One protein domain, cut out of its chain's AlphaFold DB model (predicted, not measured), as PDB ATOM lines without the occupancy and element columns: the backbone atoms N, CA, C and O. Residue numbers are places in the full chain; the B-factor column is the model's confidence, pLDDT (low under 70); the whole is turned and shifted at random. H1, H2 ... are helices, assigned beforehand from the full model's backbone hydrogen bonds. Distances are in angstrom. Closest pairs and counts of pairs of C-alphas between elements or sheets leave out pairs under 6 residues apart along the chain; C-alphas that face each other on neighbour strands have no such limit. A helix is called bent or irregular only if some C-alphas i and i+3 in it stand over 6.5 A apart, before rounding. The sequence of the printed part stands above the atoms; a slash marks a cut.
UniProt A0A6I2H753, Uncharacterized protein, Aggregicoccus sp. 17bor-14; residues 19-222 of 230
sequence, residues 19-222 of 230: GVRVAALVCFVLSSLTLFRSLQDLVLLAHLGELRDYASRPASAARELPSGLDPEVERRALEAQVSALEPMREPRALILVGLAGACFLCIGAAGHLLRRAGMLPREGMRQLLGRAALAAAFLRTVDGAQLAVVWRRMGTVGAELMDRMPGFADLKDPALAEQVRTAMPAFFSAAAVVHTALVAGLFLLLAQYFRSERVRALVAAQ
ATOM      1  N   GLY A  19     162.459 109.883 137.032       89.94
ATOM      2  CA  GLY A  19     162.211 111.304 137.314       89.94
ATOM      3  C   GLY A  19     161.199 111.541 138.441       89.94
ATOM      4  O   GLY A  19     161.435 112.364 139.318       89.94
ATOM      5  N   VAL A  20     160.104 110.773 138.482       90.38
ATOM      6  CA  VAL A  20     159.096 110.861 139.556       90.38
ATOM      7  C   VAL A  20     159.686 110.402 140.889       90.38
ATOM      8  O   VAL A  20     159.456 111.035 141.915       90.38
ATOM      9  N   ARG A  21     160.507 109.344 140.876       91.12
ATOM     10  CA  ARG A  21     161.206 108.867 142.078       91.12
ATOM     11  C   ARG A  21     162.203 109.886 142.621       91.12
ATOM     12  O   ARG A  21     162.232 110.098 143.825       91.12
ATOM     13  N   VAL A  22     163.007 110.502 141.755       94.25
ATOM     14  CA  VAL A  22     163.976 111.530 142.167       94.25
ATOM     15  C   VAL A  22     163.246 112.740 142.741       94.25
ATOM     16  O   VAL A  22     163.583 113.172 143.836       94.25
ATOM     17  N   ALA A  23     162.196 113.229 142.078       94.38
ATOM     18  CA  ALA A  23     161.394 114.336 142.600       94.38
ATOM     19  C   ALA A  23     160.749 114.004 143.957       94.38
ATOM     20  O   ALA A  23     160.741 114.842 144.855       94.38
ATOM     21  N   ALA A  24     160.253 112.774 144.139       93.81
ATOM     22  CA  ALA A  24     159.689 112.335 145.415       93.81
ATOM     23  C   ALA A  24     160.765 112.270 146.508       93.81
ATOM     24  O   ALA A  24     160.518 112.708 147.626       93.81
ATOM     25  N   LEU A  25     161.971 111.794 146.186       96.12
ATOM     26  CA  LEU A  25     163.101 111.778 147.117       96.12
ATOM     27  C   LEU A  25     163.531 113.195 147.518       96.12
ATOM     28  O   LEU A  25     163.715 113.461 148.701       96.12
ATOM     29  N   VAL A  26     163.649 114.108 146.551       96.94
ATOM     30  CA  VAL A  26     163.977 115.518 146.812       96.94
ATOM     31  C   VAL A  26     162.913 116.151 147.703       96.94
ATOM     32  O   VAL A  26     163.256 116.796 148.688       96.94
ATOM     33  N   CYS A  27     161.629 115.922 147.406       96.44
ATOM     34  CA  CYS A  27     160.539 116.432 148.230       96.44
ATOM     35  C   CYS A  27     160.588 115.866 149.651       96.44
ATOM     36  O   CYS A  27     160.461 116.626 150.603       96.44
ATOM     37  N   PHE A  28     160.835 114.562 149.800       97.31
ATOM     38  CA  PHE A  28     160.978 113.915 151.100       97.31
ATOM     39  C   PHE A  28     162.090 114.570 151.929       97.31
ATOM     40  O   PHE A  28     161.833 115.024 153.039       97.31
ATOM     41  N   VAL A  29     163.303 114.684 151.373       97.75
ATOM     42  CA  VAL A  29     164.458 115.270 152.073       97.75
ATOM     43  C   VAL A  29     164.203 116.733 152.430       97.75
ATOM     44  O   VAL A  29     164.399 117.130 153.578       97.75
ATOM     45  N   LEU A  30     163.724 117.529 151.472       97.25
ATOM     46  CA  LEU A  30     163.430 118.944 151.689       97.25
ATOM     47  C   LEU A  30     162.386 119.142 152.795       97.25
ATOM     48  O   LEU A  30     162.576 119.978 153.682       97.25
ATOM     49  N   SER A  31     161.302 118.365 152.766       96.81
ATOM     50  CA  SER A  31     160.258 118.407 153.788       96.81
ATOM     51  C   SER A  31     160.755 117.944 155.149       96.81
ATOM     52  O   SER A  31     160.383 118.559 156.141       96.81
ATOM     53  N   SER A  32     161.614 116.925 155.227       97.31
ATOM     54  CA  SER A  32     162.202 116.486 156.498       97.31
ATOM     55  C   SER A  32     163.083 117.562 157.130       97.31
ATOM     56  O   SER A  32     162.928 117.849 158.315       97.31
ATOM     57  N   LEU A  33     163.962 118.196 156.348       97.25
ATOM     58  CA  LEU A  33     164.825 119.275 156.843       97.25
ATOM     59  C   LEU A  33     164.009 120.499 157.273       97.25
ATOM     60  O   LEU A  33     164.263 121.076 158.330       97.25
ATOM     61  N   THR A  34     163.004 120.868 156.477       96.19
ATOM     62  CA  THR A  34     162.120 122.000 156.788       96.19
ATOM     63  C   THR A  34     161.293 121.718 158.042       96.19
ATOM     64  O   THR A  34     161.235 122.567 158.923       96.19
ATOM     65  N   LEU A  35     160.728 120.512 158.170       96.94
ATOM     66  CA  LEU A  35     159.986 120.083 159.356       96.94
ATOM     67  C   LEU A  35     160.858 120.144 160.611       96.94
ATOM     68  O   LEU A  35     160.443 120.728 161.606       96.94
ATOM     69  N   PHE A  36     162.063 119.573 160.560       96.94
ATOM     70  CA  PHE A  36     162.983 119.585 161.694       96.94
ATOM     71  C   PHE A  36     163.291 121.015 162.151       96.94
ATOM     72  O   PHE A  36     163.158 121.324 163.333       96.94
ATOM     73  N   ARG A  37     163.601 121.912 161.208       94.12
ATOM     74  CA  ARG A  37     163.852 123.326 161.508       94.12
ATOM     75  C   ARG A  37     162.621 124.029 162.089       94.12
ATOM     76  O   ARG A  37     162.749 124.752 163.070       94.12
ATOM     77  N   SER A  38     161.430 123.799 161.534       94.56
ATOM     78  CA  SER A  38     160.193 124.386 162.066       94.56
ATOM     79  C   SER A  38     159.887 123.917 163.487       94.56
ATOM     80  O   SER A  38     159.408 124.705 164.296       94.56
ATOM     81  N   LEU A  39     160.185 122.656 163.812       95.19
ATOM     82  CA  LEU A  39     160.038 122.137 165.172       95.19
ATOM     83  C   LEU A  39     161.044 122.776 166.135       95.19
ATOM     84  O   LEU A  39     160.659 123.129 167.245       95.19
ATOM     85  N   GLN A  40     162.298 122.978 165.719       94.12
ATOM     86  CA  GLN A  40     163.284 123.706 166.525       94.12
ATOM     87  C   GLN A  40     162.824 125.140 166.821       94.12
ATOM     88  O   GLN A  40     162.864 125.568 167.974       94.12
ATOM     89  N   ASP A  41     162.318 125.850 165.811       92.06
ATOM     90  CA  ASP A  41     161.790 127.207 165.984       92.06
ATOM     91  C   ASP A  41     160.536 127.227 166.881       92.06
ATOM     92  O   ASP A  41     160.365 128.142 167.683       92.06
ATOM     93  N   LEU A  42     159.673 126.206 166.814       93.56
ATOM     94  CA  LEU A  42     158.533 126.070 167.730       93.56
ATOM     95  C   LEU A  42     158.975 125.842 169.175       93.56
ATOM     96  O   LEU A  42     158.419 126.459 170.082       93.56
ATOM     97  N   VAL A  43     159.978 124.989 169.396       93.62
ATOM     98  CA  VAL A  43     160.559 124.768 170.727       93.62
ATOM     99  C   VAL A  43     161.160 126.067 171.263       93.62
ATOM    100  O   VAL A  43     160.909 126.409 172.417       93.62
ATOM    101  N   LEU A  44     161.867 126.829 170.424       90.00
ATOM    102  CA  LEU A  44     162.389 128.150 170.780       90.00
ATOM    103  C   LEU A  44     161.264 129.114 171.196       90.00
ATOM    104  O   LEU A  44     161.364 129.763 172.232       90.00
ATOM    105  N   LEU A  45     160.169 129.189 170.431       91.12
ATOM    106  CA  LEU A  45     159.024 130.053 170.757       91.12
ATOM    107  C   LEU A  45     158.256 129.592 172.005       91.12
ATOM    108  O   LEU A  45     157.684 130.422 172.724       91.12
ATOM    109  N   ALA A  46     158.224 128.287 172.277       91.19
ATOM    110  CA  ALA A  46     157.629 127.735 173.490       91.19
ATOM    111  C   ALA A  46     158.417 128.176 174.734       91.19
ATOM    112  O   ALA A  46     157.807 128.660 175.686       91.19
ATOM    113  N   HIS A  47     159.750 128.129 174.665       89.06
ATOM    114  CA  HIS A  47     160.665 128.499 175.754       89.06
ATOM    115  C   HIS A  47     161.146 129.958 175.667       89.06
ATOM    116  O   HIS A  47     162.109 130.341 176.325       89.06
ATOM    117  N   LEU A  48     160.468 130.810 174.887       87.88
ATOM    118  CA  LEU A  48     160.868 132.211 174.709       87.88
ATOM    119  C   LEU A  48     160.889 132.982 176.040       87.88
ATOM    120  O   LEU A  48     161.715 133.871 176.217       87.88
ATOM    121  N   GLY A  49     160.009 132.619 176.981       84.38
ATOM    122  CA  GLY A  49     159.997 133.185 178.333       84.38
ATOM    123  C   GLY A  49     161.273 132.865 179.114       84.38
ATOM    124  O   GLY A  49     161.883 133.766 179.674       84.38
ATOM    125  N   GLU A  50     161.738 131.616 179.061       84.75
ATOM    126  CA  GLU A  50     163.001 131.210 179.691       84.75
ATOM    127  C   GLU A  50     164.200 131.912 179.043       84.75
ATOM    128  O   GLU A  50     165.132 132.325 179.731       84.75
ATOM    129  N   LEU A  51     164.150 132.104 177.721       82.50
ATOM    130  CA  LEU A  51     165.178 132.829 176.977       82.50
ATOM    131  C   LEU A  51     165.220 134.315 177.364       82.50
ATOM    132  O   LEU A  51     166.298 134.887 177.508       82.50
ATOM    133  N   ARG A  52     164.052 134.931 177.586       85.12
ATOM    134  CA  ARG A  52     163.933 136.300 178.102       85.12
ATOM    135  C   ARG A  52     164.499 136.410 179.511       85.12
ATOM    136  O   ARG A  52     165.282 137.317 179.787       85.12
ATOM    137  N   ASP A  53     164.134 135.484 180.387       84.38
ATOM    138  CA  ASP A  53     164.604 135.469 181.771       84.38
ATOM    139  C   ASP A  53     166.120 135.253 181.829       84.38
ATOM    140  O   ASP A  53     166.794 135.838 182.673       84.38
ATOM    141  N   TYR A  54     166.673 134.468 180.901       79.62
ATOM    142  CA  TYR A  54     168.112 134.306 180.729       79.62
ATOM    143  C   TYR A  54     168.789 135.594 180.237       79.62
ATOM    144  O   TYR A  54     169.771 136.025 180.837       79.62
ATOM    145  N   ALA A  55     168.242 136.246 179.205       76.38
ATOM    146  CA  ALA A  55     168.767 137.503 178.660       76.38
ATOM    147  C   ALA A  55     168.741 138.662 179.679       76.38
ATOM    148  O   ALA A  55     169.583 139.557 179.629       76.38
ATOM    149  N   SER A  56     167.810 138.605 180.636       77.38
ATOM    150  CA  SER A  56     167.642 139.594 181.709       77.38
ATOM    151  C   SER A  56     168.652 139.435 182.853       77.38
ATOM    152  O   SER A  56     168.714 140.288 183.742       77.38
ATOM    153  N   ARG A  57     169.425 138.339 182.890       75.25
ATOM    154  CA  ARG A  57     170.422 138.117 183.945       75.25
ATOM    155  C   ARG A  57     171.623 139.048 183.754       75.25
ATOM    156  O   ARG A  57     172.028 139.310 182.620       75.25
ATOM    157  N   PRO A  58     172.237 139.524 184.852       67.25
ATOM    158  CA  PRO A  58     173.469 140.297 184.758       67.25
ATOM    159  C   PRO A  58     174.575 139.453 184.109       67.25
ATOM    160  O   PRO A  58     174.680 138.256 184.377       67.25
ATOM    161  N   ALA A  59     175.421 140.084 183.288       63.53
ATOM    162  CA  ALA A  59     176.501 139.415 182.551       63.53
ATOM    163  C   ALA A  59     177.464 138.630 183.467       63.53
ATOM    164  O   ALA A  59     178.002 137.607 183.066       63.53
ATOM    165  N   SER A  60     177.611 139.048 184.729       59.34
ATOM    166  CA  SER A  60     178.397 138.348 185.755       59.34
ATOM    167  C   SER A  60     177.794 137.015 186.225       59.34
ATOM    168  O   SER A  60     178.497 136.212 186.831       59.34
ATOM    169  N   ALA A  61     176.504 136.774 185.970       59.66
ATOM    170  CA  ALA A  61     175.795 135.535 186.295       59.66
ATOM    171  C   ALA A  61     175.587 134.623 185.070       59.66
ATOM    172  O   ALA A  61     175.116 133.489 185.216       59.66
ATOM    173  N   ALA A  62     175.920 135.102 183.867       57.88
ATOM    174  CA  ALA A  62     175.943 134.287 182.663       57.88
ATOM    175  C   ALA A  62     177.188 133.391 182.721       57.88
ATOM    176  O   ALA A  62     178.317 133.850 182.592       57.88
ATOM    177  N   ARG A  63     176.977 132.099 182.990       54.47
ATOM    178  CA  ARG A  63     178.011 131.059 182.873       54.47
ATOM    179  C   ARG A  63     178.684 131.213 181.507       54.47
ATOM    180  O   ARG A  63     177.940 131.338 180.539       54.47
ATOM    181  N   GLU A  64     180.022 131.193 181.450       53.47
ATOM    182  CA  GLU A  64     180.801 131.240 180.200       53.47
ATOM    183  C   GLU A  64     180.157 130.312 179.168       53.47
ATOM    184  O   GLU A  64     180.208 129.082 179.278       53.47
ATOM    185  N   LEU A  65     179.438 130.909 178.221       55.06
ATOM    186  CA  LEU A  65     178.811 130.169 177.147       55.06
ATOM    187  C   LEU A  65     179.941 129.651 176.251       55.06
ATOM    188  O   LEU A  65     180.910 130.368 175.995       55.06
ATOM    189  N   PRO A  66     179.847 128.413 175.744       52.78
ATOM    190  CA  PRO A  66     180.905 127.789 174.947       52.78
ATOM    191  C   PRO A  66     181.130 128.451 173.570       52.78
ATOM    192  O   PRO A  66     181.833 127.891 172.733       52.78
ATOM    193  N   SER A  67     180.523 129.613 173.310       61.62
ATOM    194  CA  SER A  67     180.556 130.350 172.044       61.62
ATOM    195  C   SER A  67     181.904 131.034 171.774       61.62
ATOM    196  O   SER A  67     182.214 131.321 170.619       61.62
ATOM    197  N   GLY A  68     182.699 131.302 172.819       64.06
ATOM    198  CA  GLY A  68     183.942 132.076 172.716       64.06
ATOM    199  C   GLY A  68     183.729 133.551 172.345       64.06
ATOM    200  O   GLY A  68     184.697 134.244 172.036       64.06
ATOM    201  N   LEU A  69     182.477 134.027 172.347       68.69
ATOM    202  CA  LEU A  69     182.114 135.427 172.143       68.69
ATOM    203  C   LEU A  69     182.164 136.194 173.469       68.69
ATOM    204  O   LEU A  69     182.003 135.615 174.543       68.69
ATOM    205  N   ASP A  70     182.356 137.513 173.387       75.25
ATOM    206  CA  ASP A  70     182.198 138.400 174.543       75.25
ATOM    207  C   ASP A  70     180.780 138.208 175.142       75.25
ATOM    208  O   ASP A  70     179.790 138.339 174.408       75.25
ATOM    209  N   PRO A  71     180.655 137.908 176.454       76.19
ATOM    210  CA  PRO A  71     179.372 137.682 177.118       76.19
ATOM    211  C   PRO A  71     178.357 138.815 176.926       76.19
ATOM    212  O   PRO A  71     177.154 138.559 176.863       76.19
ATOM    213  N   GLU A  72     178.811 140.066 176.801       79.12
ATOM    214  CA  GLU A  72     177.916 141.200 176.548       79.12
ATOM    215  C   GLU A  72     177.383 141.189 175.109       79.12
ATOM    216  O   GLU A  72     176.227 141.550 174.879       79.12
ATOM    217  N   VAL A  73     178.184 140.728 174.143       78.25
ATOM    218  CA  VAL A  73     177.754 140.570 172.745       78.25
ATOM    219  C   VAL A  73     176.676 139.507 172.635       78.25
ATOM    220  O   VAL A  73     175.637 139.731 172.012       78.25
ATOM    221  N   GLU A  74     176.887 138.374 173.295       78.44
ATOM    222  CA  GLU A  74     175.927 137.277 173.299       78.44
ATOM    223  C   GLU A  74     174.616 137.665 173.997       78.44
ATOM    224  O   GLU A  74     173.531 137.439 173.452       78.44
ATOM    225  N   ARG A  75     174.696 138.349 175.145       82.44
ATOM    226  CA  ARG A  75     173.526 138.861 175.872       82.44
ATOM    227  C   ARG A  75     172.700 139.818 175.014       82.44
ATOM    228  O   ARG A  75     171.490 139.643 174.885       82.44
ATOM    229  N   ARG A  76     173.344 140.800 174.377       84.12
ATOM    230  CA  ARG A  76     172.673 141.773 173.502       84.12
ATOM    231  C   ARG A  76     172.049 141.117 172.276       84.12
ATOM    232  O   ARG A  76     170.944 141.487 171.882       84.12
ATOM    233  N   ALA A  77     172.719 140.130 171.683       82.25
ATOM    234  CA  ALA A  77     172.166 139.366 170.569       82.25
ATOM    235  C   ALA A  77     170.913 138.575 170.988       82.25
ATOM    236  O   ALA A  77     169.924 138.556 170.249       82.25
ATOM    237  N   LEU A  78     170.922 137.978 172.186       84.69
ATOM    238  CA  LEU A  78     169.762 137.296 172.764       84.69
ATOM    239  C   LEU A  78     168.609 138.268 173.048       84.69
ATOM    240  O   LEU A  78     167.480 137.994 172.647       84.69
ATOM    241  N   GLU A  79     168.870 139.429 173.654       87.44
ATOM    242  CA  GLU A  79     167.855 140.476 173.870       87.44
ATOM    243  C   GLU A  79     167.230 140.956 172.550       87.44
ATOM    244  O   GLU A  79     166.009 141.110 172.436       87.44
ATOM    245  N   ALA A  80     168.056 141.156 171.520       86.44
ATOM    246  CA  ALA A  80     167.600 141.549 170.190       86.44
ATOM    247  C   ALA A  80     166.708 140.478 169.555       86.44
ATOM    248  O   ALA A  80     165.684 140.793 168.945       86.44
ATOM    249  N   GLN A  81     167.076 139.207 169.715       87.00
ATOM    250  CA  GLN A  81     166.283 138.088 169.228       87.00
ATOM    251  C   GLN A  81     164.946 137.991 169.975       87.00
ATOM    252  O   GLN A  81     163.901 137.919 169.329       87.00
ATOM    253  N   VAL A  82     164.953 138.041 171.311       89.12
ATOM    254  CA  VAL A  82     163.734 137.968 172.133       89.12
ATOM    255  C   VAL A  82     162.784 139.114 171.792       89.12
ATOM    256  O   VAL A  82     161.636 138.860 171.435       89.12
ATOM    257  N   SER A  83     163.268 140.357 171.795       88.94
ATOM    258  CA  SER A  83     162.455 141.544 171.483       88.94
ATOM    259  C   SER A  83     161.922 141.565 170.043       88.94
ATOM    260  O   SER A  83     160.898 142.190 169.757       88.94
ATOM    261  N   ALA A  84     162.602 140.895 169.108       88.00
ATOM    262  CA  ALA A  84     162.110 140.704 167.750       88.00
ATOM    263  C   ALA A  84     161.018 139.628 167.674       88.00
ATOM    264  O   ALA A  84     160.063 139.794 166.918       88.00
ATOM    265  N   LEU A  85     161.152 138.540 168.435       89.62
ATOM    266  CA  LEU A  85     160.238 137.396 168.398       89.62
ATOM    267  C   LEU A  85     158.968 137.603 169.222       89.62
ATOM    268  O   LEU A  85     157.911 137.136 168.809       89.62
ATOM    269  N   GLU A  86     159.053 138.302 170.352       89.69
ATOM    270  CA  GLU A  86     157.941 138.526 171.282       89.69
ATOM    271  C   GLU A  86     156.669 139.069 170.599       89.69
ATOM    272  O   GLU A  86     155.625 138.424 170.733       89.69
ATOM    273  N   PRO A  87     156.712 140.137 169.768       88.81
ATOM    274  CA  PRO A  87     155.506 140.653 169.114       88.81
ATOM    275  C   PRO A  87     154.928 139.713 168.046       88.81
ATOM    276  O   PRO A  87     153.786 139.886 167.628       88.81
ATOM    277  N   MET A  88     155.703 138.734 167.571       91.56
ATOM    278  CA  MET A  88     155.294 137.804 166.515       91.56
ATOM    279  C   MET A  88     155.155 136.357 166.997       91.56
ATOM    280  O   MET A  88     154.957 135.469 166.169       91.56
ATOM    281  N   ARG A  89     155.239 136.101 168.309       90.50
ATOM    282  CA  ARG A  89     155.293 134.747 168.880       90.50
ATOM    283  C   ARG A  89     154.114 133.884 168.438       90.50
ATOM    284  O   ARG A  89     154.313 132.833 167.836       90.50
ATOM    285  N   GLU A  90     152.899 134.336 168.724       92.25
ATOM    286  CA  GLU A  90     151.664 133.614 168.400       92.25
ATOM    287  C   GLU A  90     151.433 133.458 166.890       92.25
ATOM    288  O   GLU A  90     151.283 132.319 166.435       92.25
ATOM    289  N   PRO A  91     151.459 134.534 166.069       92.75
ATOM    290  CA  PRO A  91     151.221 134.385 164.637       92.75
ATOM    291  C   PRO A  91     152.290 133.522 163.960       92.75
ATOM    292  O   PRO A  91     151.965 132.728 163.076       92.75
ATOM    293  N   ARG A  92     153.557 133.619 164.384       93.94
ATOM    294  CA  ARG A  92     154.627 132.773 163.845       93.94
ATOM    295  C   ARG A  92     154.476 131.316 164.272       93.94
ATOM    296  O   ARG A  92     154.668 130.435 163.440       93.94
ATOM    297  N   ALA A  93     154.078 131.043 165.516       94.75
ATOM    298  CA  ALA A  93     153.815 129.677 165.968       94.75
ATOM    299  C   ALA A  93     152.728 128.998 165.116       94.75
ATOM    300  O   ALA A  93     152.917 127.864 164.680       94.75
ATOM    301  N   LEU A  94     151.638 129.705 164.795       96.25
ATOM    302  CA  LEU A  94     150.586 129.186 163.912       96.25
ATOM    303  C   LEU A  94     151.115 128.843 162.511       96.25
ATOM    304  O   LEU A  94     150.812 127.773 161.977       96.25
ATOM    305  N   ILE A  95     151.939 129.718 161.925       96.31
ATOM    306  CA  ILE A  95     152.552 129.480 160.610       96.31
ATOM    307  C   ILE A  95     153.488 128.268 160.658       96.31
ATOM    308  O   ILE A  95     153.426 127.420 159.767       96.31
ATOM    309  N   LEU A  96     154.321 128.155 161.694       95.81
ATOM    310  CA  LEU A  96     155.257 127.042 161.859       95.81
ATOM    311  C   LEU A  96     154.537 125.706 162.063       95.81
ATOM    312  O   LEU A  96     154.946 124.710 161.469       95.81
ATOM    313  N   VAL A  97     153.441 125.675 162.831       97.31
ATOM    314  CA  VAL A  97     152.587 124.482 162.971       97.31
ATOM    315  C   VAL A  97     151.981 124.095 161.621       97.31
ATOM    316  O   VAL A  97     152.042 122.929 161.228       97.31
ATOM    317  N   GLY A  98     151.453 125.067 160.872       97.38
ATOM    318  CA  GLY A  98     150.936 124.827 159.524       97.38
ATOM    319  C   GLY A  98     152.008 124.286 158.574       97.38
ATOM    320  O   GLY A  98     151.765 123.330 157.836       97.38
ATOM    321  N   LEU A  99     153.212 124.866 158.610       97.31
ATOM    322  CA  LEU A  99     154.338 124.465 157.767       97.31
ATOM    323  C   LEU A  99     154.813 123.054 158.124       97.31
ATOM    324  O   LEU A  99     155.045 122.242 157.226       97.31
ATOM    325  N   ALA A 100     154.897 122.741 159.418       97.19
ATOM    326  CA  ALA A 100     155.203 121.406 159.914       97.19
ATOM    327  C   ALA A 100     154.164 120.383 159.429       97.19
ATOM    328  O   ALA A 100     154.537 119.340 158.891       97.19
ATOM    329  N   GLY A 101     152.871 120.709 159.520       97.94
ATOM    330  CA  GLY A 101     151.787 119.874 159.000       97.94
ATOM    331  C   GLY A 101     151.888 119.639 157.489       97.94
ATOM    332  O   GLY A 101     151.832 118.498 157.029       97.94
ATOM    333  N   ALA A 102     152.119 120.694 156.705       97.69
ATOM    334  CA  ALA A 102     152.307 120.585 155.258       97.69
ATOM    335  C   ALA A 102     153.531 119.721 154.896       97.69
ATOM    336  O   ALA A 102     153.449 118.864 154.011       97.69
ATOM    337  N   CYS A 103     154.648 119.889 155.609       97.81
ATOM    338  CA  CYS A 103     155.846 119.071 155.422       97.81
ATOM    339  C   CYS A 103     155.607 117.609 155.811       97.81
ATOM    340  O   CYS A 103     156.037 116.715 155.085       97.81
ATOM    341  N   PHE A 104     154.879 117.345 156.896       97.62
ATOM    342  CA  PHE A 104     154.512 115.991 157.309       97.62
ATOM    343  C   PHE A 104     153.679 115.276 156.236       97.62
ATOM    344  O   PHE A 104     153.978 114.136 155.874       97.62
ATOM    345  N   LEU A 105     152.695 115.966 155.648       97.19
ATOM    346  CA  LEU A 105     151.914 115.438 154.525       97.19
ATOM    347  C   LEU A 105     152.789 115.155 153.297       97.19
ATOM    348  O   LEU A 105     152.626 114.115 152.658       97.19
ATOM    349  N   CYS A 106     153.745 116.037 152.987       96.75
ATOM    350  CA  CYS A 106     154.700 115.810 151.902       96.75
ATOM    351  C   CYS A 106     155.564 114.567 152.149       96.75
ATOM    352  O   CYS A 106     155.704 113.740 151.253       96.75
ATOM    353  N   ILE A 107     156.096 114.396 153.365       96.38
ATOM    354  CA  ILE A 107     156.888 113.223 153.767       96.38
ATOM    355  C   ILE A 107     156.058 111.946 153.620       96.38
ATOM    356  O   ILE A 107     156.532 110.973 153.032       96.38
ATOM    357  N   GLY A 108     154.815 111.954 154.110       94.50
ATOM    358  CA  GLY A 108     153.901 110.818 154.007       94.50
ATOM    359  C   GLY A 108     153.601 110.444 152.555       94.50
ATOM    360  O   GLY A 108     153.795 109.294 152.157       94.50
ATOM    361  N   ALA A 109     153.198 111.419 151.737       92.94
ATOM    362  CA  ALA A 109     152.853 111.188 150.337       92.94
ATOM    363  C   ALA A 109     154.074 110.801 149.481       92.94
ATOM    364  O   ALA A 109     154.007 109.846 148.704       92.94
ATOM    365  N   ALA A 110     155.213 111.479 149.648       93.12
ATOM    366  CA  ALA A 110     156.456 111.146 148.954       93.12
ATOM    367  C   ALA A 110     156.992 109.774 149.383       93.12
ATOM    368  O   ALA A 110     157.361 108.958 148.538       93.12
ATOM    369  N   GLY A 111     156.978 109.486 150.686       91.62
ATOM    370  CA  GLY A 111     157.359 108.191 151.238       91.62
ATOM    371  C   GLY A 111     156.481 107.060 150.705       91.62
ATOM    372  O   GLY A 111     157.003 106.003 150.350       91.62
ATOM    373  N   HIS A 112     155.170 107.286 150.572       90.06
ATOM    374  CA  HIS A 112     154.258 106.320 149.958       90.06
ATOM    375  C   HIS A 112     154.570 106.086 148.479       90.06
ATOM    376  O   HIS A 112     154.674 104.937 148.058       90.06
ATOM    377  N   LEU A 113     154.797 107.149 147.697       88.00
ATOM    378  CA  LEU A 113     155.182 107.029 146.284       88.00
ATOM    379  C   LEU A 113     156.502 106.263 146.104       88.00
ATOM    380  O   LEU A 113     156.649 105.496 145.155       88.00
ATOM    381  N   LEU A 114     157.465 106.430 147.012       88.94
ATOM    382  CA  LEU A 114     158.752 105.730 146.955       88.94
ATOM    383  C   LEU A 114     158.648 104.228 147.285       88.94
ATOM    384  O   LEU A 114     159.524 103.458 146.875       88.94
ATOM    385  N   ARG A 115     157.594 103.789 147.985       84.56
ATOM    386  CA  ARG A 115     157.363 102.372 148.312       84.56
ATOM    387  C   ARG A 115     156.802 101.614 147.100       84.56
ATOM    388  O   ARG A 115     156.002 102.121 146.319       84.56
ATOM    389  N   ARG A 116     157.251 100.365 146.913       63.97
ATOM    390  CA  ARG A 116     156.994  99.595 145.677       63.97
ATOM    391  C   ARG A 116     155.554  99.108 145.497       63.97
ATOM    392  O   ARG A 116     155.161  98.888 144.359       63.97
ATOM    393  N   ALA A 117     154.764  99.002 146.552       59.22
ATOM    394  CA  ALA A 117     153.344  98.685 146.485       59.22
ATOM    395  C   ALA A 117     152.715  99.097 147.817       59.22
ATOM    396  O   ALA A 117     153.262  98.783 148.872       59.22
ATOM    397  N   GLY A 118     151.608  99.825 147.768       57.97
ATOM    398  CA  GLY A 118     150.835 100.198 148.944       57.97
ATOM    399  C   GLY A 118     149.350 100.137 148.611       57.97
ATOM    400  O   GLY A 118     148.986 100.226 147.444       57.97
ATOM    401  N   MET A 119     148.509  99.988 149.634       61.34
ATOM    402  CA  MET A 119     147.046  99.897 149.492       61.34
ATOM    403  C   MET A 119     146.393 101.171 148.930       61.34
ATOM    404  O   MET A 119     145.263 101.116 148.461       61.34
ATOM    405  N   LEU A 120     147.080 102.318 148.985       73.81
ATOM    406  CA  LEU A 120     146.519 103.607 148.576       73.81
ATOM    407  C   LEU A 120     146.853 103.944 147.111       73.81
ATOM    408  O   LEU A 120     148.024 103.797 146.726       73.81
ATOM    409  N   PRO A 121     145.879 104.471 146.334       82.62
ATOM    410  CA  PRO A 121     146.083 104.930 144.961       82.62
ATOM    411  C   PRO A 121     147.230 105.938 144.857       82.62
ATOM    412  O   PRO A 121     147.326 106.890 145.644       82.62
ATOM    413  N   ARG A 122     148.113 105.742 143.873       82.94
ATOM    414  CA  ARG A 122     149.291 106.603 143.678       82.94
ATOM    415  C   ARG A 122     148.873 107.989 143.198       82.94
ATOM    416  O   ARG A 122     149.522 108.972 143.554       82.94
ATOM    417  N   GLU A 123     147.777 108.073 142.451       86.12
ATOM    418  CA  GLU A 123     147.236 109.335 141.959       86.12
ATOM    419  C   GLU A 123     146.742 110.244 143.096       86.12
ATOM    420  O   GLU A 123     147.074 111.432 143.131       86.12
ATOM    421  N   GLY A 124     146.049 109.686 144.095       86.19
ATOM    422  CA  GLY A 124     145.627 110.441 145.280       86.19
ATOM    423  C   GLY A 124     146.817 111.012 146.058       86.19
ATOM    424  O   GLY A 124     146.813 112.180 146.452       86.19
ATOM    425  N   MET A 125     147.888 110.226 146.204       90.44
ATOM    426  CA  MET A 125     149.116 110.681 146.867       90.44
ATOM    427  C   MET A 125     149.877 111.728 146.049       90.44
ATOM    428  O   MET A 125     150.403 112.673 146.629       90.44
ATOM    429  N   ARG A 126     149.894 111.627 144.713       92.69
ATOM    430  CA  ARG A 126     150.447 112.669 143.829       92.69
ATOM    431  C   ARG A 126     149.725 114.003 144.030       92.69
ATOM    432  O   ARG A 126     150.377 115.039 144.162       92.69
ATOM    433  N   GLN A 127     148.393 113.986 144.057       92.19
ATOM    434  CA  GLN A 127     147.591 115.196 144.249       92.19
ATOM    435  C   GLN A 127     147.801 115.807 145.638       92.19
ATOM    436  O   GLN A 127     147.998 117.021 145.743       92.19
ATOM    437  N   LEU A 128     147.811 114.974 146.685       94.12
ATOM    438  CA  LEU A 128     148.123 115.403 148.047       94.12
ATOM    439  C   LEU A 128     149.513 116.040 148.114       94.12
ATOM    440  O   LEU A 128     149.642 117.145 148.633       94.12
ATOM    441  N   LEU A 129     150.524 115.395 147.525       93.50
ATOM    442  CA  LEU A 129     151.897 115.898 147.489       93.50
ATOM    443  C   LEU A 129     151.985 117.261 146.795       93.50
ATOM    444  O   LEU A 129     152.602 118.180 147.323       93.50
ATOM    445  N   GLY A 130     151.317 117.429 145.649       93.69
ATOM    446  CA  GLY A 130     151.286 118.703 144.929       93.69
ATOM    447  C   GLY A 130     150.613 119.836 145.715       93.69
ATOM    448  O   GLY A 130     151.104 120.964 145.705       93.69
ATOM    449  N   ARG A 131     149.506 119.553 146.417       96.88
ATOM    450  CA  ARG A 131     148.799 120.544 147.252       96.88
ATOM    451  C   ARG A 131     149.573 120.876 148.527       96.88
ATOM    452  O   ARG A 131     149.701 122.049 148.865       96.88
ATOM    453  N   ALA A 132     150.117 119.865 149.201       96.38
ATOM    454  CA  ALA A 132     150.910 120.035 150.412       96.38
ATOM    455  C   ALA A 132     152.211 120.802 150.130       96.38
ATOM    456  O   ALA A 132     152.546 121.712 150.880       96.38
ATOM    457  N   ALA A 133     152.894 120.519 149.014       96.38
ATOM    458  CA  ALA A 133     154.084 121.263 148.603       96.38
ATOM    459  C   ALA A 133     153.761 122.732 148.283       96.38
ATOM    460  O   ALA A 133     154.525 123.623 148.642       96.38
ATOM    461  N   LEU A 134     152.602 123.013 147.672       97.56
ATOM    462  CA  LEU A 134     152.157 124.389 147.437       97.56
ATOM    463  C   LEU A 134     151.872 125.129 148.753       97.56
ATOM    464  O   LEU A 134     152.299 126.270 148.919       97.56
ATOM    465  N   ALA A 135     151.190 124.474 149.697       97.38
ATOM    466  CA  ALA A 135     150.951 125.026 151.028       97.38
ATOM    467  C   ALA A 135     152.270 125.283 151.778       97.38
ATOM    468  O   ALA A 135     152.446 126.354 152.353       97.38
ATOM    469  N   ALA A 136     153.226 124.350 151.707       97.62
ATOM    470  CA  ALA A 136     154.557 124.514 152.286       97.62
ATOM    471  C   ALA A 136     155.309 125.703 151.664       97.62
ATOM    472  O   ALA A 136     155.892 126.494 152.400       97.62
ATOM    473  N   ALA A 137     155.252 125.886 150.338       97.69
ATOM    474  CA  ALA A 137     155.860 127.037 149.664       97.69
ATOM    475  C   ALA A 137     155.280 128.371 150.161       97.69
ATOM    476  O   ALA A 137     156.028 129.301 150.473       97.69
ATOM    477  N   PHE A 138     153.951 128.452 150.274       97.81
ATOM    478  CA  PHE A 138     153.271 129.643 150.776       97.81
ATOM    479  C   PHE A 138     153.660 129.937 152.231       97.81
ATOM    480  O   PHE A 138     154.175 131.014 152.525       97.81
ATOM    481  N   LEU A 139     153.497 128.962 153.128       97.12
ATOM    482  CA  LEU A 139     153.792 129.129 154.552       97.12
ATOM    483  C   LEU A 139     155.272 129.440 154.801       97.12
ATOM    484  O   LEU A 139     155.582 130.302 155.618       97.12
ATOM    485  N   ARG A 140     156.185 128.818 154.042       95.62
ATOM    486  CA  ARG A 140     157.620 129.125 154.100       95.62
ATOM    487  C   ARG A 140     157.918 130.562 153.683       95.62
ATOM    488  O   ARG A 140     158.811 131.173 154.260       95.62
ATOM    489  N   THR A 141     157.187 131.103 152.712       96.19
ATOM    490  CA  THR A 141     157.340 132.502 152.283       96.19
ATOM    491  C   THR A 141     156.921 133.464 153.394       96.19
ATOM    492  O   THR A 141     157.652 134.408 153.687       96.19
ATOM    493  N   VAL A 142     155.787 133.196 154.054       95.06
ATOM    494  CA  VAL A 142     155.297 134.029 155.165       95.06
ATOM    495  C   VAL A 142     156.244 133.960 156.368       95.06
ATOM    496  O   VAL A 142     156.668 135.003 156.866       95.06
ATOM    497  N   ASP A 143     156.644 132.757 156.793       93.69
ATOM    498  CA  ASP A 143     157.631 132.574 157.870       93.69
ATOM    499  C   ASP A 143     158.976 133.233 157.521       93.69
ATOM    500  O   ASP A 143     159.578 133.918 158.344       93.69
ATOM    501  N   GLY A 144     159.434 133.108 156.275       91.38
ATOM    502  CA  GLY A 144     160.672 133.734 155.824       91.38
ATOM    503  C   GLY A 144     160.644 135.262 155.862       91.38
ATOM    504  O   GLY A 144     161.652 135.872 156.215       91.38
ATOM    505  N   ALA A 145     159.498 135.884 155.572       92.06
ATOM    506  CA  ALA A 145     159.327 137.329 155.717       92.06
ATOM    507  C   ALA A 145     159.421 137.767 157.190       92.06
ATOM    508  O   ALA A 145     160.103 138.744 157.498       92.06
ATOM    509  N   GLN A 146     158.805 137.012 158.107       90.88
ATOM    510  CA  GLN A 146     158.916 137.256 159.551       90.88
ATOM    511  C   GLN A 146     160.366 137.095 160.028       90.88
ATOM    512  O   GLN A 146     160.899 137.955 160.732       90.88
ATOM    513  N   LEU A 147     161.040 136.032 159.583       87.94
ATOM    514  CA  LEU A 147     162.424 135.751 159.939       87.94
ATOM    515  C   LEU A 147     163.389 136.818 159.402       87.94
ATOM    516  O   LEU A 147     164.318 137.198 160.106       87.94
ATOM    517  N   ALA A 148     163.155 137.369 158.208       89.00
ATOM    518  CA  ALA A 148     163.987 138.439 157.655       89.00
ATOM    519  C   ALA A 148     163.992 139.708 158.531       89.00
ATOM    520  O   ALA A 148     165.015 140.393 158.605       89.00
ATOM    521  N   VAL A 149     162.886 140.002 159.227       87.31
ATOM    522  CA  VAL A 149     162.804 141.110 160.195       87.31
ATOM    523  C   VAL A 149     163.647 140.815 161.435       87.31
ATOM    524  O   VAL A 149     164.390 141.687 161.889       87.31
ATOM    525  N   VAL A 150     163.579 139.585 161.953       87.31
ATOM    526  CA  VAL A 150     164.400 139.138 163.091       87.31
ATOM    527  C   VAL A 150     165.886 139.227 162.739       87.31
ATOM    528  O   VAL A 150     166.657 139.831 163.476       87.31
ATOM    529  N   TRP A 151     166.280 138.710 161.574       85.50
ATOM    530  CA  TRP A 151     167.669 138.733 161.106       85.50
ATOM    531  C   TRP A 151     168.181 140.153 160.881       85.50
ATOM    532  O   TRP A 151     169.325 140.446 161.218       85.50
ATOM    533  N   ARG A 152     167.335 141.063 160.388       86.12
ATOM    534  CA  ARG A 152     167.693 142.480 160.268       86.12
ATOM    535  C   ARG A 152     167.988 143.113 161.632       86.12
ATOM    536  O   ARG A 152     168.982 143.819 161.745       86.12
ATOM    537  N   ARG A 153     167.164 142.848 162.658       84.19
ATOM    538  CA  ARG A 153     167.378 143.347 164.035       84.19
ATOM    539  C   ARG A 153     168.601 142.720 164.707       84.19
ATOM    540  O   ARG A 153     169.333 143.396 165.418       84.19
ATOM    541  N   MET A 154     168.859 141.440 164.459       82.31
ATOM    542  CA  MET A 154     170.100 140.812 164.914       82.31
ATOM    543  C   MET A 154     171.317 141.438 164.221       82.31
ATOM    544  O   MET A 154     172.320 141.707 164.873       82.31
ATOM    545  N   GLY A 155     171.212 141.748 162.926       81.31
ATOM    546  CA  GLY A 155     172.263 142.430 162.173       81.31
ATOM    547  C   GLY A 155     172.548 143.856 162.656       81.31
ATOM    548  O   GLY A 155     173.708 144.258 162.643       81.31
ATOM    549  N   THR A 156     171.544 144.612 163.127       84.62
ATOM    550  CA  THR A 156     171.775 145.942 163.734       84.62
ATOM    551  C   THR A 156     172.551 145.840 165.039       84.62
ATOM    552  O   THR A 156     173.512 146.576 165.224       84.62
ATOM    553  N   VAL A 157     172.215 144.875 165.899       83.94
ATOM    554  CA  VAL A 157     172.963 144.653 167.148       83.94
ATOM    555  C   VAL A 157     174.367 144.123 166.880       83.94
ATOM    556  O   VAL A 157     175.324 144.577 167.503       83.94
ATOM    557  N   GLY A 158     174.526 143.237 165.895       81.50
ATOM    558  CA  GLY A 158     175.851 142.857 165.418       81.50
ATOM    559  C   GLY A 158     176.660 144.081 164.983       81.50
ATOM    560  O   GLY A 158     177.836 144.183 165.301       81.50
ATOM    561  N   ALA A 159     176.047 145.038 164.278       82.19
ATOM    562  CA  ALA A 159     176.750 146.220 163.781       82.19
ATOM    563  C   ALA A 159     177.167 147.147 164.927       82.19
ATOM    564  O   ALA A 159     178.262 147.705 164.915       82.19
ATOM    565  N   GLU A 160     176.331 147.284 165.951       84.12
ATOM    566  CA  GLU A 160     176.660 148.033 167.165       84.12
ATOM    567  C   GLU A 160     177.857 147.429 167.910       84.12
ATOM    568  O   GLU A 160     178.676 148.174 168.443       84.12
ATOM    569  N   LEU A 161     177.985 146.101 167.888       81.88
ATOM    570  CA  LEU A 161     178.949 145.335 168.679       81.88
ATOM    571  C   LEU A 161     180.111 144.766 167.858       81.88
ATOM    572  O   LEU A 161     180.852 143.909 168.339       81.88
ATOM    573  N   MET A 162     180.282 145.247 166.627       81.69
ATOM    574  CA  MET A 162     181.263 144.741 165.667       81.69
ATOM    575  C   MET A 162     182.695 144.765 166.214       81.69
ATOM    576  O   MET A 162     183.412 143.780 166.068       81.69
ATOM    577  N   ASP A 163     183.065 145.816 166.946       79.56
ATOM    578  CA  ASP A 163     184.405 145.979 167.533       79.56
ATOM    579  C   ASP A 163     184.719 144.953 168.637       79.56
ATOM    580  O   ASP A 163     185.864 144.804 169.052       79.56
ATOM    581  N   ARG A 164     183.698 144.242 169.129       75.19
ATOM    582  CA  ARG A 164     183.813 143.197 170.156       75.19
ATOM    583  C   ARG A 164     183.682 141.788 169.582       75.19
ATOM    584  O   ARG A 164     183.790 140.814 170.324       75.19
ATOM    585  N   MET A 165     183.431 141.661 168.278       73.00
ATOM    586  CA  MET A 165     183.332 140.366 167.617       73.00
ATOM    587  C   MET A 165     184.706 139.900 167.109       73.00
ATOM    588  O   MET A 165     185.411 140.657 166.430       73.00
ATOM    589  N   PRO A 166     185.090 138.641 167.386       69.12
ATOM    590  CA  PRO A 166     186.337 138.076 166.890       69.12
ATOM    591  C   PRO A 166     186.342 138.073 165.355       69.12
ATOM    592  O   PRO A 166     185.342 137.740 164.718       69.12
ATOM    593  N   GLY A 167     187.463 138.480 164.757       72.50
ATOM    594  CA  GLY A 167     187.618 138.636 163.306       72.50
ATOM    595  C   GLY A 167     187.186 139.997 162.747       72.50
ATOM    596  O   GLY A 167     187.621 140.347 161.653       72.50
ATOM    597  N   PHE A 168     186.401 140.786 163.493       71.44
ATOM    598  CA  PHE A 168     186.062 142.168 163.128       71.44
ATOM    599  C   PHE A 168     186.855 143.209 163.920       71.44
ATOM    600  O   PHE A 168     187.191 144.254 163.370       71.44
ATOM    601  N   ALA A 169     187.225 142.893 165.164       67.00
ATOM    602  CA  ALA A 169     188.083 143.736 165.999       67.00
ATOM    603  C   ALA A 169     189.456 144.045 165.358       67.00
ATOM    604  O   ALA A 169     190.069 145.066 165.661       67.00
ATOM    605  N   ASP A 170     189.922 143.187 164.443       71.31
ATOM    606  CA  ASP A 170     191.208 143.323 163.751       71.31
ATOM    607  C   ASP A 170     191.128 144.107 162.425       71.31
ATOM    608  O   ASP A 170     192.146 144.255 161.738       71.31
ATOM    609  N   LEU A 171     189.948 144.613 162.024       74.94
ATOM    610  CA  LEU A 171     189.838 145.457 160.831       74.94
ATOM    611  C   LEU A 171     190.579 146.784 161.058       74.94
ATOM    612  O   LEU A 171     190.087 147.698 161.711       74.94
ATOM    613  N   LYS A 172     191.774 146.900 160.471       67.69
ATOM    614  CA  LYS A 172     192.625 148.097 160.571       67.69
ATOM    615  C   LYS A 172     192.160 149.269 159.704       67.69
ATOM    616  O   LYS A 172     192.603 150.390 159.936       67.69
ATOM    617  N   ASP A 173     191.330 149.015 158.693       82.38
ATOM    618  CA  ASP A 173     190.829 150.045 157.784       82.38
ATOM    619  C   ASP A 173     189.481 150.603 158.289       82.38
ATOM    620  O   ASP A 173     188.470 149.892 158.233       82.38
ATOM    621  N   PRO A 174     189.438 151.864 158.765       78.25
ATOM    622  CA  PRO A 174     188.222 152.467 159.303       78.25
ATOM    623  C   PRO A 174     187.138 152.677 158.237       78.25
ATOM    624  O   PRO A 174     185.953 152.633 158.563       78.25
ATOM    625  N   ALA A 175     187.511 152.867 156.966       82.94
ATOM    626  CA  ALA A 175     186.542 153.022 155.884       82.94
ATOM    627  C   ALA A 175     185.852 151.687 155.567       82.94
ATOM    628  O   ALA A 175     184.634 151.639 155.381       82.94
ATOM    629  N   LEU A 176     186.618 150.591 155.570       82.12
ATOM    630  CA  LEU A 176     186.084 149.243 155.382       82.12
ATOM    631  C   LEU A 176     185.200 148.815 156.562       82.12
ATOM    632  O   LEU A 176     184.130 148.247 156.346       82.12
ATOM    633  N   ALA A 177     185.615 149.109 157.799       78.50
ATOM    634  CA  ALA A 177     184.836 148.804 158.998       78.50
ATOM    635  C   ALA A 177     183.462 149.493 158.965       78.50
ATOM    636  O   ALA A 177     182.435 148.834 159.139       78.50
ATOM    637  N   GLU A 178     183.413 150.786 158.643       82.38
ATOM    638  CA  GLU A 178     182.150 151.526 158.568       82.38
ATOM    639  C   GLU A 178     181.241 151.021 157.433       82.38
ATOM    640  O   GLU A 178     180.018 150.911 157.591       82.38
ATOM    641  N   GLN A 179     181.829 150.628 156.298       83.69
ATOM    642  CA  GLN A 179     181.085 150.030 155.192       83.69
ATOM    643  C   GLN A 179     180.458 148.684 155.585       83.69
ATOM    644  O   GLN A 179     179.281 148.446 155.303       83.69
ATOM    645  N   VAL A 180     181.215 147.817 156.267       82.00
ATOM    646  CA  VAL A 180     180.718 146.531 156.781       82.00
ATOM    647  C   VAL A 180     179.605 146.759 157.800       82.00
ATOM    648  O   VAL A 180     178.536 146.159 157.677       82.00
ATOM    649  N   ARG A 181     179.812 147.676 158.751       81.56
ATOM    650  CA  ARG A 181     178.834 148.036 159.783       81.56
ATOM    651  C   ARG A 181     177.498 148.463 159.178       81.56
ATOM    652  O   ARG A 181     176.446 147.963 159.571       81.56
ATOM    653  N   THR A 182     177.554 149.331 158.172       83.69
ATOM    654  CA  THR A 182     176.370 149.851 157.474       83.69
ATOM    655  C   THR A 182     175.667 148.768 156.651       83.69
ATOM    656  O   THR A 182     174.437 148.723 156.587       83.69
ATOM    657  N   ALA A 183     176.429 147.864 156.029       85.12
ATOM    658  CA  ALA A 183     175.886 146.809 155.178       85.12
ATOM    659  C   ALA A 183     175.336 145.606 155.963       85.12
ATOM    660  O   ALA A 183     174.475 144.885 155.453       85.12
ATOM    661  N   MET A 184     175.796 145.374 157.195       83.19
ATOM    662  CA  MET A 184     175.521 144.135 157.924       83.19
ATOM    663  C   MET A 184     174.026 143.850 158.163       83.19
ATOM    664  O   MET A 184     173.592 142.731 157.872       83.19
ATOM    665  N   PRO A 185     173.177 144.814 158.576       84.44
ATOM    666  CA  PRO A 185     171.741 144.564 158.720       84.44
ATOM    667  C   PRO A 185     171.073 144.145 157.403       84.44
ATOM    668  O   PRO A 185     170.215 143.257 157.385       84.44
ATOM    669  N   ALA A 186     171.473 144.776 156.294       83.38
ATOM    670  CA  ALA A 186     170.962 144.463 154.965       83.38
ATOM    671  C   ALA A 186     171.444 143.086 154.497       83.38
ATOM    672  O   ALA A 186     170.649 142.321 153.958       83.38
ATOM    673  N   PHE A 187     172.702 142.736 154.772       87.00
ATOM    674  CA  PHE A 187     173.271 141.429 154.459       87.00
ATOM    675  C   PHE A 187     172.531 140.292 155.173       87.00
ATOM    676  O   PHE A 187     172.091 139.346 154.521       87.00
ATOM    677  N   PHE A 188     172.319 140.399 156.489       84.00
ATOM    678  CA  PHE A 188     171.587 139.384 157.261       84.00
ATOM    679  C   PHE A 188     170.145 139.220 156.764       84.00
ATOM    680  O   PHE A 188     169.653 138.099 156.615       84.00
ATOM    681  N   SER A 189     169.471 140.332 156.456       83.38
ATOM    682  CA  SER A 189     168.123 140.298 155.888       83.38
ATOM    683  C   SER A 189     168.105 139.656 154.494       83.38
ATOM    684  O   SER A 189     167.290 138.771 154.232       83.38
ATOM    685  N   ALA A 190     169.044 140.027 153.617       86.44
ATOM    686  CA  ALA A 190     169.169 139.468 152.274       86.44
ATOM    687  C   ALA A 190     169.469 137.963 152.309       86.44
ATOM    688  O   ALA A 190     168.847 137.202 151.570       86.44
ATOM    689  N   ALA A 191     170.348 137.513 153.208       86.56
ATOM    690  CA  ALA A 191     170.637 136.097 153.406       86.56
ATOM    691  C   ALA A 191     169.371 135.311 153.793       86.56
ATOM    692  O   ALA A 191     169.089 134.259 153.213       86.56
ATOM    693  N   ALA A 192     168.558 135.851 154.708       86.94
ATOM    694  CA  ALA A 192     167.284 135.245 155.095       86.94
ATOM    695  C   ALA A 192     166.277 135.191 153.929       86.94
ATOM    696  O   ALA A 192     165.599 134.172 153.743       86.94
ATOM    697  N   VAL A 193     166.201 136.249 153.113       88.94
ATOM    698  CA  VAL A 193     165.333 136.309 151.924       88.94
ATOM    699  C   VAL A 193     165.775 135.301 150.866       88.94
ATOM    700  O   VAL A 193     164.948 134.524 150.394       88.94
ATOM    701  N   VAL A 194     167.066 135.252 150.531       93.25
ATOM    702  CA  VAL A 194     167.617 134.312 149.545       93.25
ATOM    703  C   VAL A 194     167.388 132.872 149.994       93.25
ATOM    704  O   VAL A 194     166.877 132.060 149.225       93.25
ATOM    705  N   HIS A 195     167.684 132.556 151.257       89.88
ATOM    706  CA  HIS A 195     167.441 131.221 151.797       89.88
ATOM    707  C   HIS A 195     165.954 130.837 151.726       89.88
ATOM    708  O   HIS A 195     165.609 129.724 151.326       89.88
ATOM    709  N   THR A 196     165.057 131.765 152.065       93.00
ATOM    710  CA  THR A 196     163.607 131.567 151.931       93.00
ATOM    711  C   THR A 196     163.196 131.326 150.486       93.00
ATOM    712  O   THR A 196     162.488 130.355 150.219       93.00
ATOM    713  N   ALA A 197     163.660 132.159 149.554       93.75
ATOM    714  CA  ALA A 197     163.333 132.054 148.138       93.75
ATOM    715  C   ALA A 197     163.774 130.706 147.554       93.75
ATOM    716  O   ALA A 197     163.021 130.089 146.803       93.75
ATOM    717  N   LEU A 198     164.946 130.206 147.955       95.94
ATOM    718  CA  LEU A 198     165.438 128.893 147.545       95.94
ATOM    719  C   LEU A 198     164.524 127.760 148.036       95.94
ATOM    720  O   LEU A 198     164.100 126.923 147.241       95.94
ATOM    721  N   VAL A 199     164.185 127.736 149.330       95.62
ATOM    722  CA  VAL A 199     163.360 126.659 149.911       95.62
ATOM    723  C   VAL A 199     161.922 126.716 149.390       95.62
ATOM    724  O   VAL A 199     161.390 125.705 148.929       95.62
ATOM    725  N   ALA A 200     161.291 127.893 149.424       96.38
ATOM    726  CA  ALA A 200     159.927 128.082 148.937       96.38
ATOM    727  C   ALA A 200     159.828 127.840 147.423       96.38
ATOM    728  O   ALA A 200     158.896 127.179 146.962       96.38
ATOM    729  N   GLY A 201     160.819 128.303 146.657       96.38
ATOM    730  CA  GLY A 201     160.918 128.064 145.221       96.38
ATOM    731  C   GLY A 201     161.033 126.580 144.889       96.38
ATOM    732  O   GLY A 201     160.334 126.099 144.000       96.38
ATOM    733  N   LEU A 202     161.832 125.819 145.640       97.06
ATOM    734  CA  LEU A 202     161.951 124.378 145.429       97.06
ATOM    735  C   LEU A 202     160.633 123.645 145.723       97.06
ATOM    736  O   LEU A 202     160.220 122.793 144.935       97.06
ATOM    737  N   PHE A 203     159.925 124.014 146.795       97.62
ATOM    738  CA  PHE A 203     158.580 123.495 147.055       97.62
ATOM    739  C   PHE A 203     157.591 123.842 145.942       97.62
ATOM    740  O   PHE A 203     156.816 122.981 145.524       97.62
ATOM    741  N   LEU A 204     157.642 125.067 145.419       97.56
ATOM    742  CA  LEU A 204     156.787 125.495 144.317       97.56
ATOM    743  C   LEU A 204     157.084 124.708 143.034       97.56
ATOM    744  O   LEU A 204     156.155 124.235 142.381       97.56
ATOM    745  N   LEU A 205     158.361 124.504 142.697       97.56
ATOM    746  CA  LEU A 205     158.774 123.686 141.554       97.56
ATOM    747  C   LEU A 205     158.282 122.243 141.694       97.56
ATOM    748  O   LEU A 205     157.741 121.684 140.739       97.56
ATOM    749  N   LEU A 206     158.403 121.652 142.887       95.56
ATOM    750  CA  LEU A 206     157.887 120.312 143.169       95.56
ATOM    751  C   LEU A 206     156.358 120.270 143.062       95.56
ATOM    752  O   LEU A 206     155.819 119.357 142.439       95.56
ATOM    753  N   ALA A 207     155.657 121.271 143.596       95.69
ATOM    754  CA  ALA A 207     154.207 121.378 143.497       95.69
ATOM    755  C   ALA A 207     153.741 121.425 142.035       95.69
ATOM    756  O   ALA A 207     152.835 120.684 141.651       95.69
ATOM    757  N   GLN A 208     154.386 122.249 141.205       96.12
ATOM    758  CA  GLN A 208     154.088 122.348 139.773       96.12
ATOM    759  C   GLN A 208     154.426 121.047 139.037       96.12
ATOM    760  O   GLN A 208     153.607 120.536 138.270       96.12
ATOM    761  N   TYR A 209     155.590 120.456 139.320       95.38
ATOM    762  CA  TYR A 209     156.013 119.193 138.720       95.38
ATOM    763  C   TYR A 209     155.011 118.072 139.009       95.38
ATOM    764  O   TYR A 209     154.517 117.431 138.078       95.38
ATOM    765  N   PHE A 210     154.649 117.870 140.278       92.62
ATOM    766  CA  PHE A 210     153.707 116.825 140.662       92.62
ATOM    767  C   PHE A 210     152.296 117.084 140.167       92.62
ATOM    768  O   PHE A 210     151.593 116.106 139.955       92.62
ATOM    769  N   ARG A 211     151.888 118.336 139.927       91.62
ATOM    770  CA  ARG A 211     150.588 118.682 139.330       91.62
ATOM    771  C   ARG A 211     150.547 118.546 137.806       91.62
ATOM    772  O   ARG A 211     149.447 118.483 137.267       91.62
ATOM    773  N   SER A 212     151.694 118.466 137.132       93.88
ATOM    774  CA  SER A 212     151.767 118.421 135.669       93.88
ATOM    775  C   SER A 212     151.072 117.198 135.050       93.88
ATOM    776  O   SER A 212     151.107 116.086 135.584       93.88
ATOM    777  N   GLU A 213     150.499 117.407 133.862       90.38
ATOM    778  CA  GLU A 213     149.828 116.381 133.052       90.38
ATOM    779  C   GLU A 213     150.739 115.197 132.714       90.38
ATOM    780  O   GLU A 213     150.332 114.036 132.767       90.38
ATOM    781  N   ARG A 214     152.022 115.481 132.461       88.50
ATOM    782  CA  ARG A 214     153.036 114.459 132.199       88.50
ATOM    783  C   ARG A 214     153.210 113.516 133.389       88.50
ATOM    784  O   ARG A 214     153.235 112.304 133.205       88.50
ATOM    785  N   VAL A 215     153.343 114.052 134.604       87.38
ATOM    786  CA  VAL A 215     153.512 113.224 135.808       87.38
ATOM    787  C   VAL A 215     152.225 112.469 136.125       87.38
ATOM    788  O   VAL A 215     152.301 111.300 136.492       87.38
ATOM    789  N   ARG A 216     151.057 113.085 135.908       89.12
ATOM    790  CA  ARG A 216     149.756 112.413 136.027       89.12
ATOM    791  C   ARG A 216     149.672 111.176 135.128       89.12
ATOM    792  O   ARG A 216     149.421 110.086 135.627       89.12
ATOM    793  N   ALA A 217     149.969 111.316 133.835       85.69
ATOM    794  CA  ALA A 217     149.952 110.198 132.886       85.69
ATOM    795  C   ALA A 217     150.948 109.088 133.269       85.69
ATOM    796  O   ALA A 217     150.624 107.903 133.212       85.69
ATOM    797  N   LEU A 218     152.149 109.469 133.713       85.50
ATOM    798  CA  LEU A 218     153.188 108.533 134.148       85.50
ATOM    799  C   LEU A 218     152.822 107.756 135.419       85.50
ATOM    800  O   LEU A 218     153.224 106.603 135.559       85.50
ATOM    801  N   VAL A 219     152.110 108.386 136.354       83.12
ATOM    802  CA  VAL A 219     151.645 107.739 137.588       83.12
ATOM    803  C   VAL A 219     150.436 106.846 137.301       83.12
ATOM    804  O   VAL A 219     150.432 105.701 137.752       83.12
ATOM    805  N   ALA A 220     149.480 107.312 136.491       83.12
ATOM    806  CA  ALA A 220     148.299 106.547 136.084       83.12
ATOM    807  C   ALA A 220     148.663 105.273 135.299       83.12
ATOM    808  O   ALA A 220     148.109 104.210 135.554       83.12
ATOM    809  N   ALA A 221     149.668 105.334 134.416       80.88
ATOM    810  CA  ALA A 221     150.170 104.163 133.684       80.88
ATOM    811  C   ALA A 221     150.802 103.078 134.584       80.88
ATOM    812  O   ALA A 221     151.144 101.998 134.109       80.88
ATOM    813  N   GLN A 222     151.019 103.377 135.867       75.25
ATOM    814  CA  GLN A 222     151.628 102.483 136.851       75.25
ATOM    815  C   GLN A 222     150.632 102.030 137.928       75.25
ATOM    816  O   GLN A 222     151.044 101.332 138.861       75.25
TER     817      GLN A 222
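What this domain is: This is residues 19 to 222 of the 230 residues of an uncharacterized protein of Aggregicoccus sp. 17bor-14 (UniProt A0A6I2H753). What shape? H1, H3b, H4 and H5b form an up-and-down bundle, H2, H3a and H5a at one end, H6 at the other. Size? It is all helix and loose, 204 printed residues with six named helices, spanning 66 by 38 by 28 A, radius of gyration of the C-alphas 21.4 A.

How they stand to each other: What touches, for instance? H1, residues 19 to 46, touches H3b, residues 90 to 114, closest at C-alphas 31 and 103, 4.8 A. H4, residues 122 to 160, touches H5b, residues 185 to 211, closest at C-alphas 155 and 185, 4.1 A. Backbones? H1 has every O i to N i+4 pair within hydrogen-bond range.

Where its parts are: Where? C-alpha 19 is at (162.211, 111.304, 137.314), C-alpha 220 at (148.299, 106.547, 136.084). Bends? By hydrogen bonds residues 71 to 114 and 174 to 211 are one helix each, H3 and H5, but bent: C-alphas 87 and 90 are 8.1 A apart, 182 and 185 7.1 A.

The domain as a whole: Any cut? The printed part has none. Low confidence? It includes residues 58 to 69.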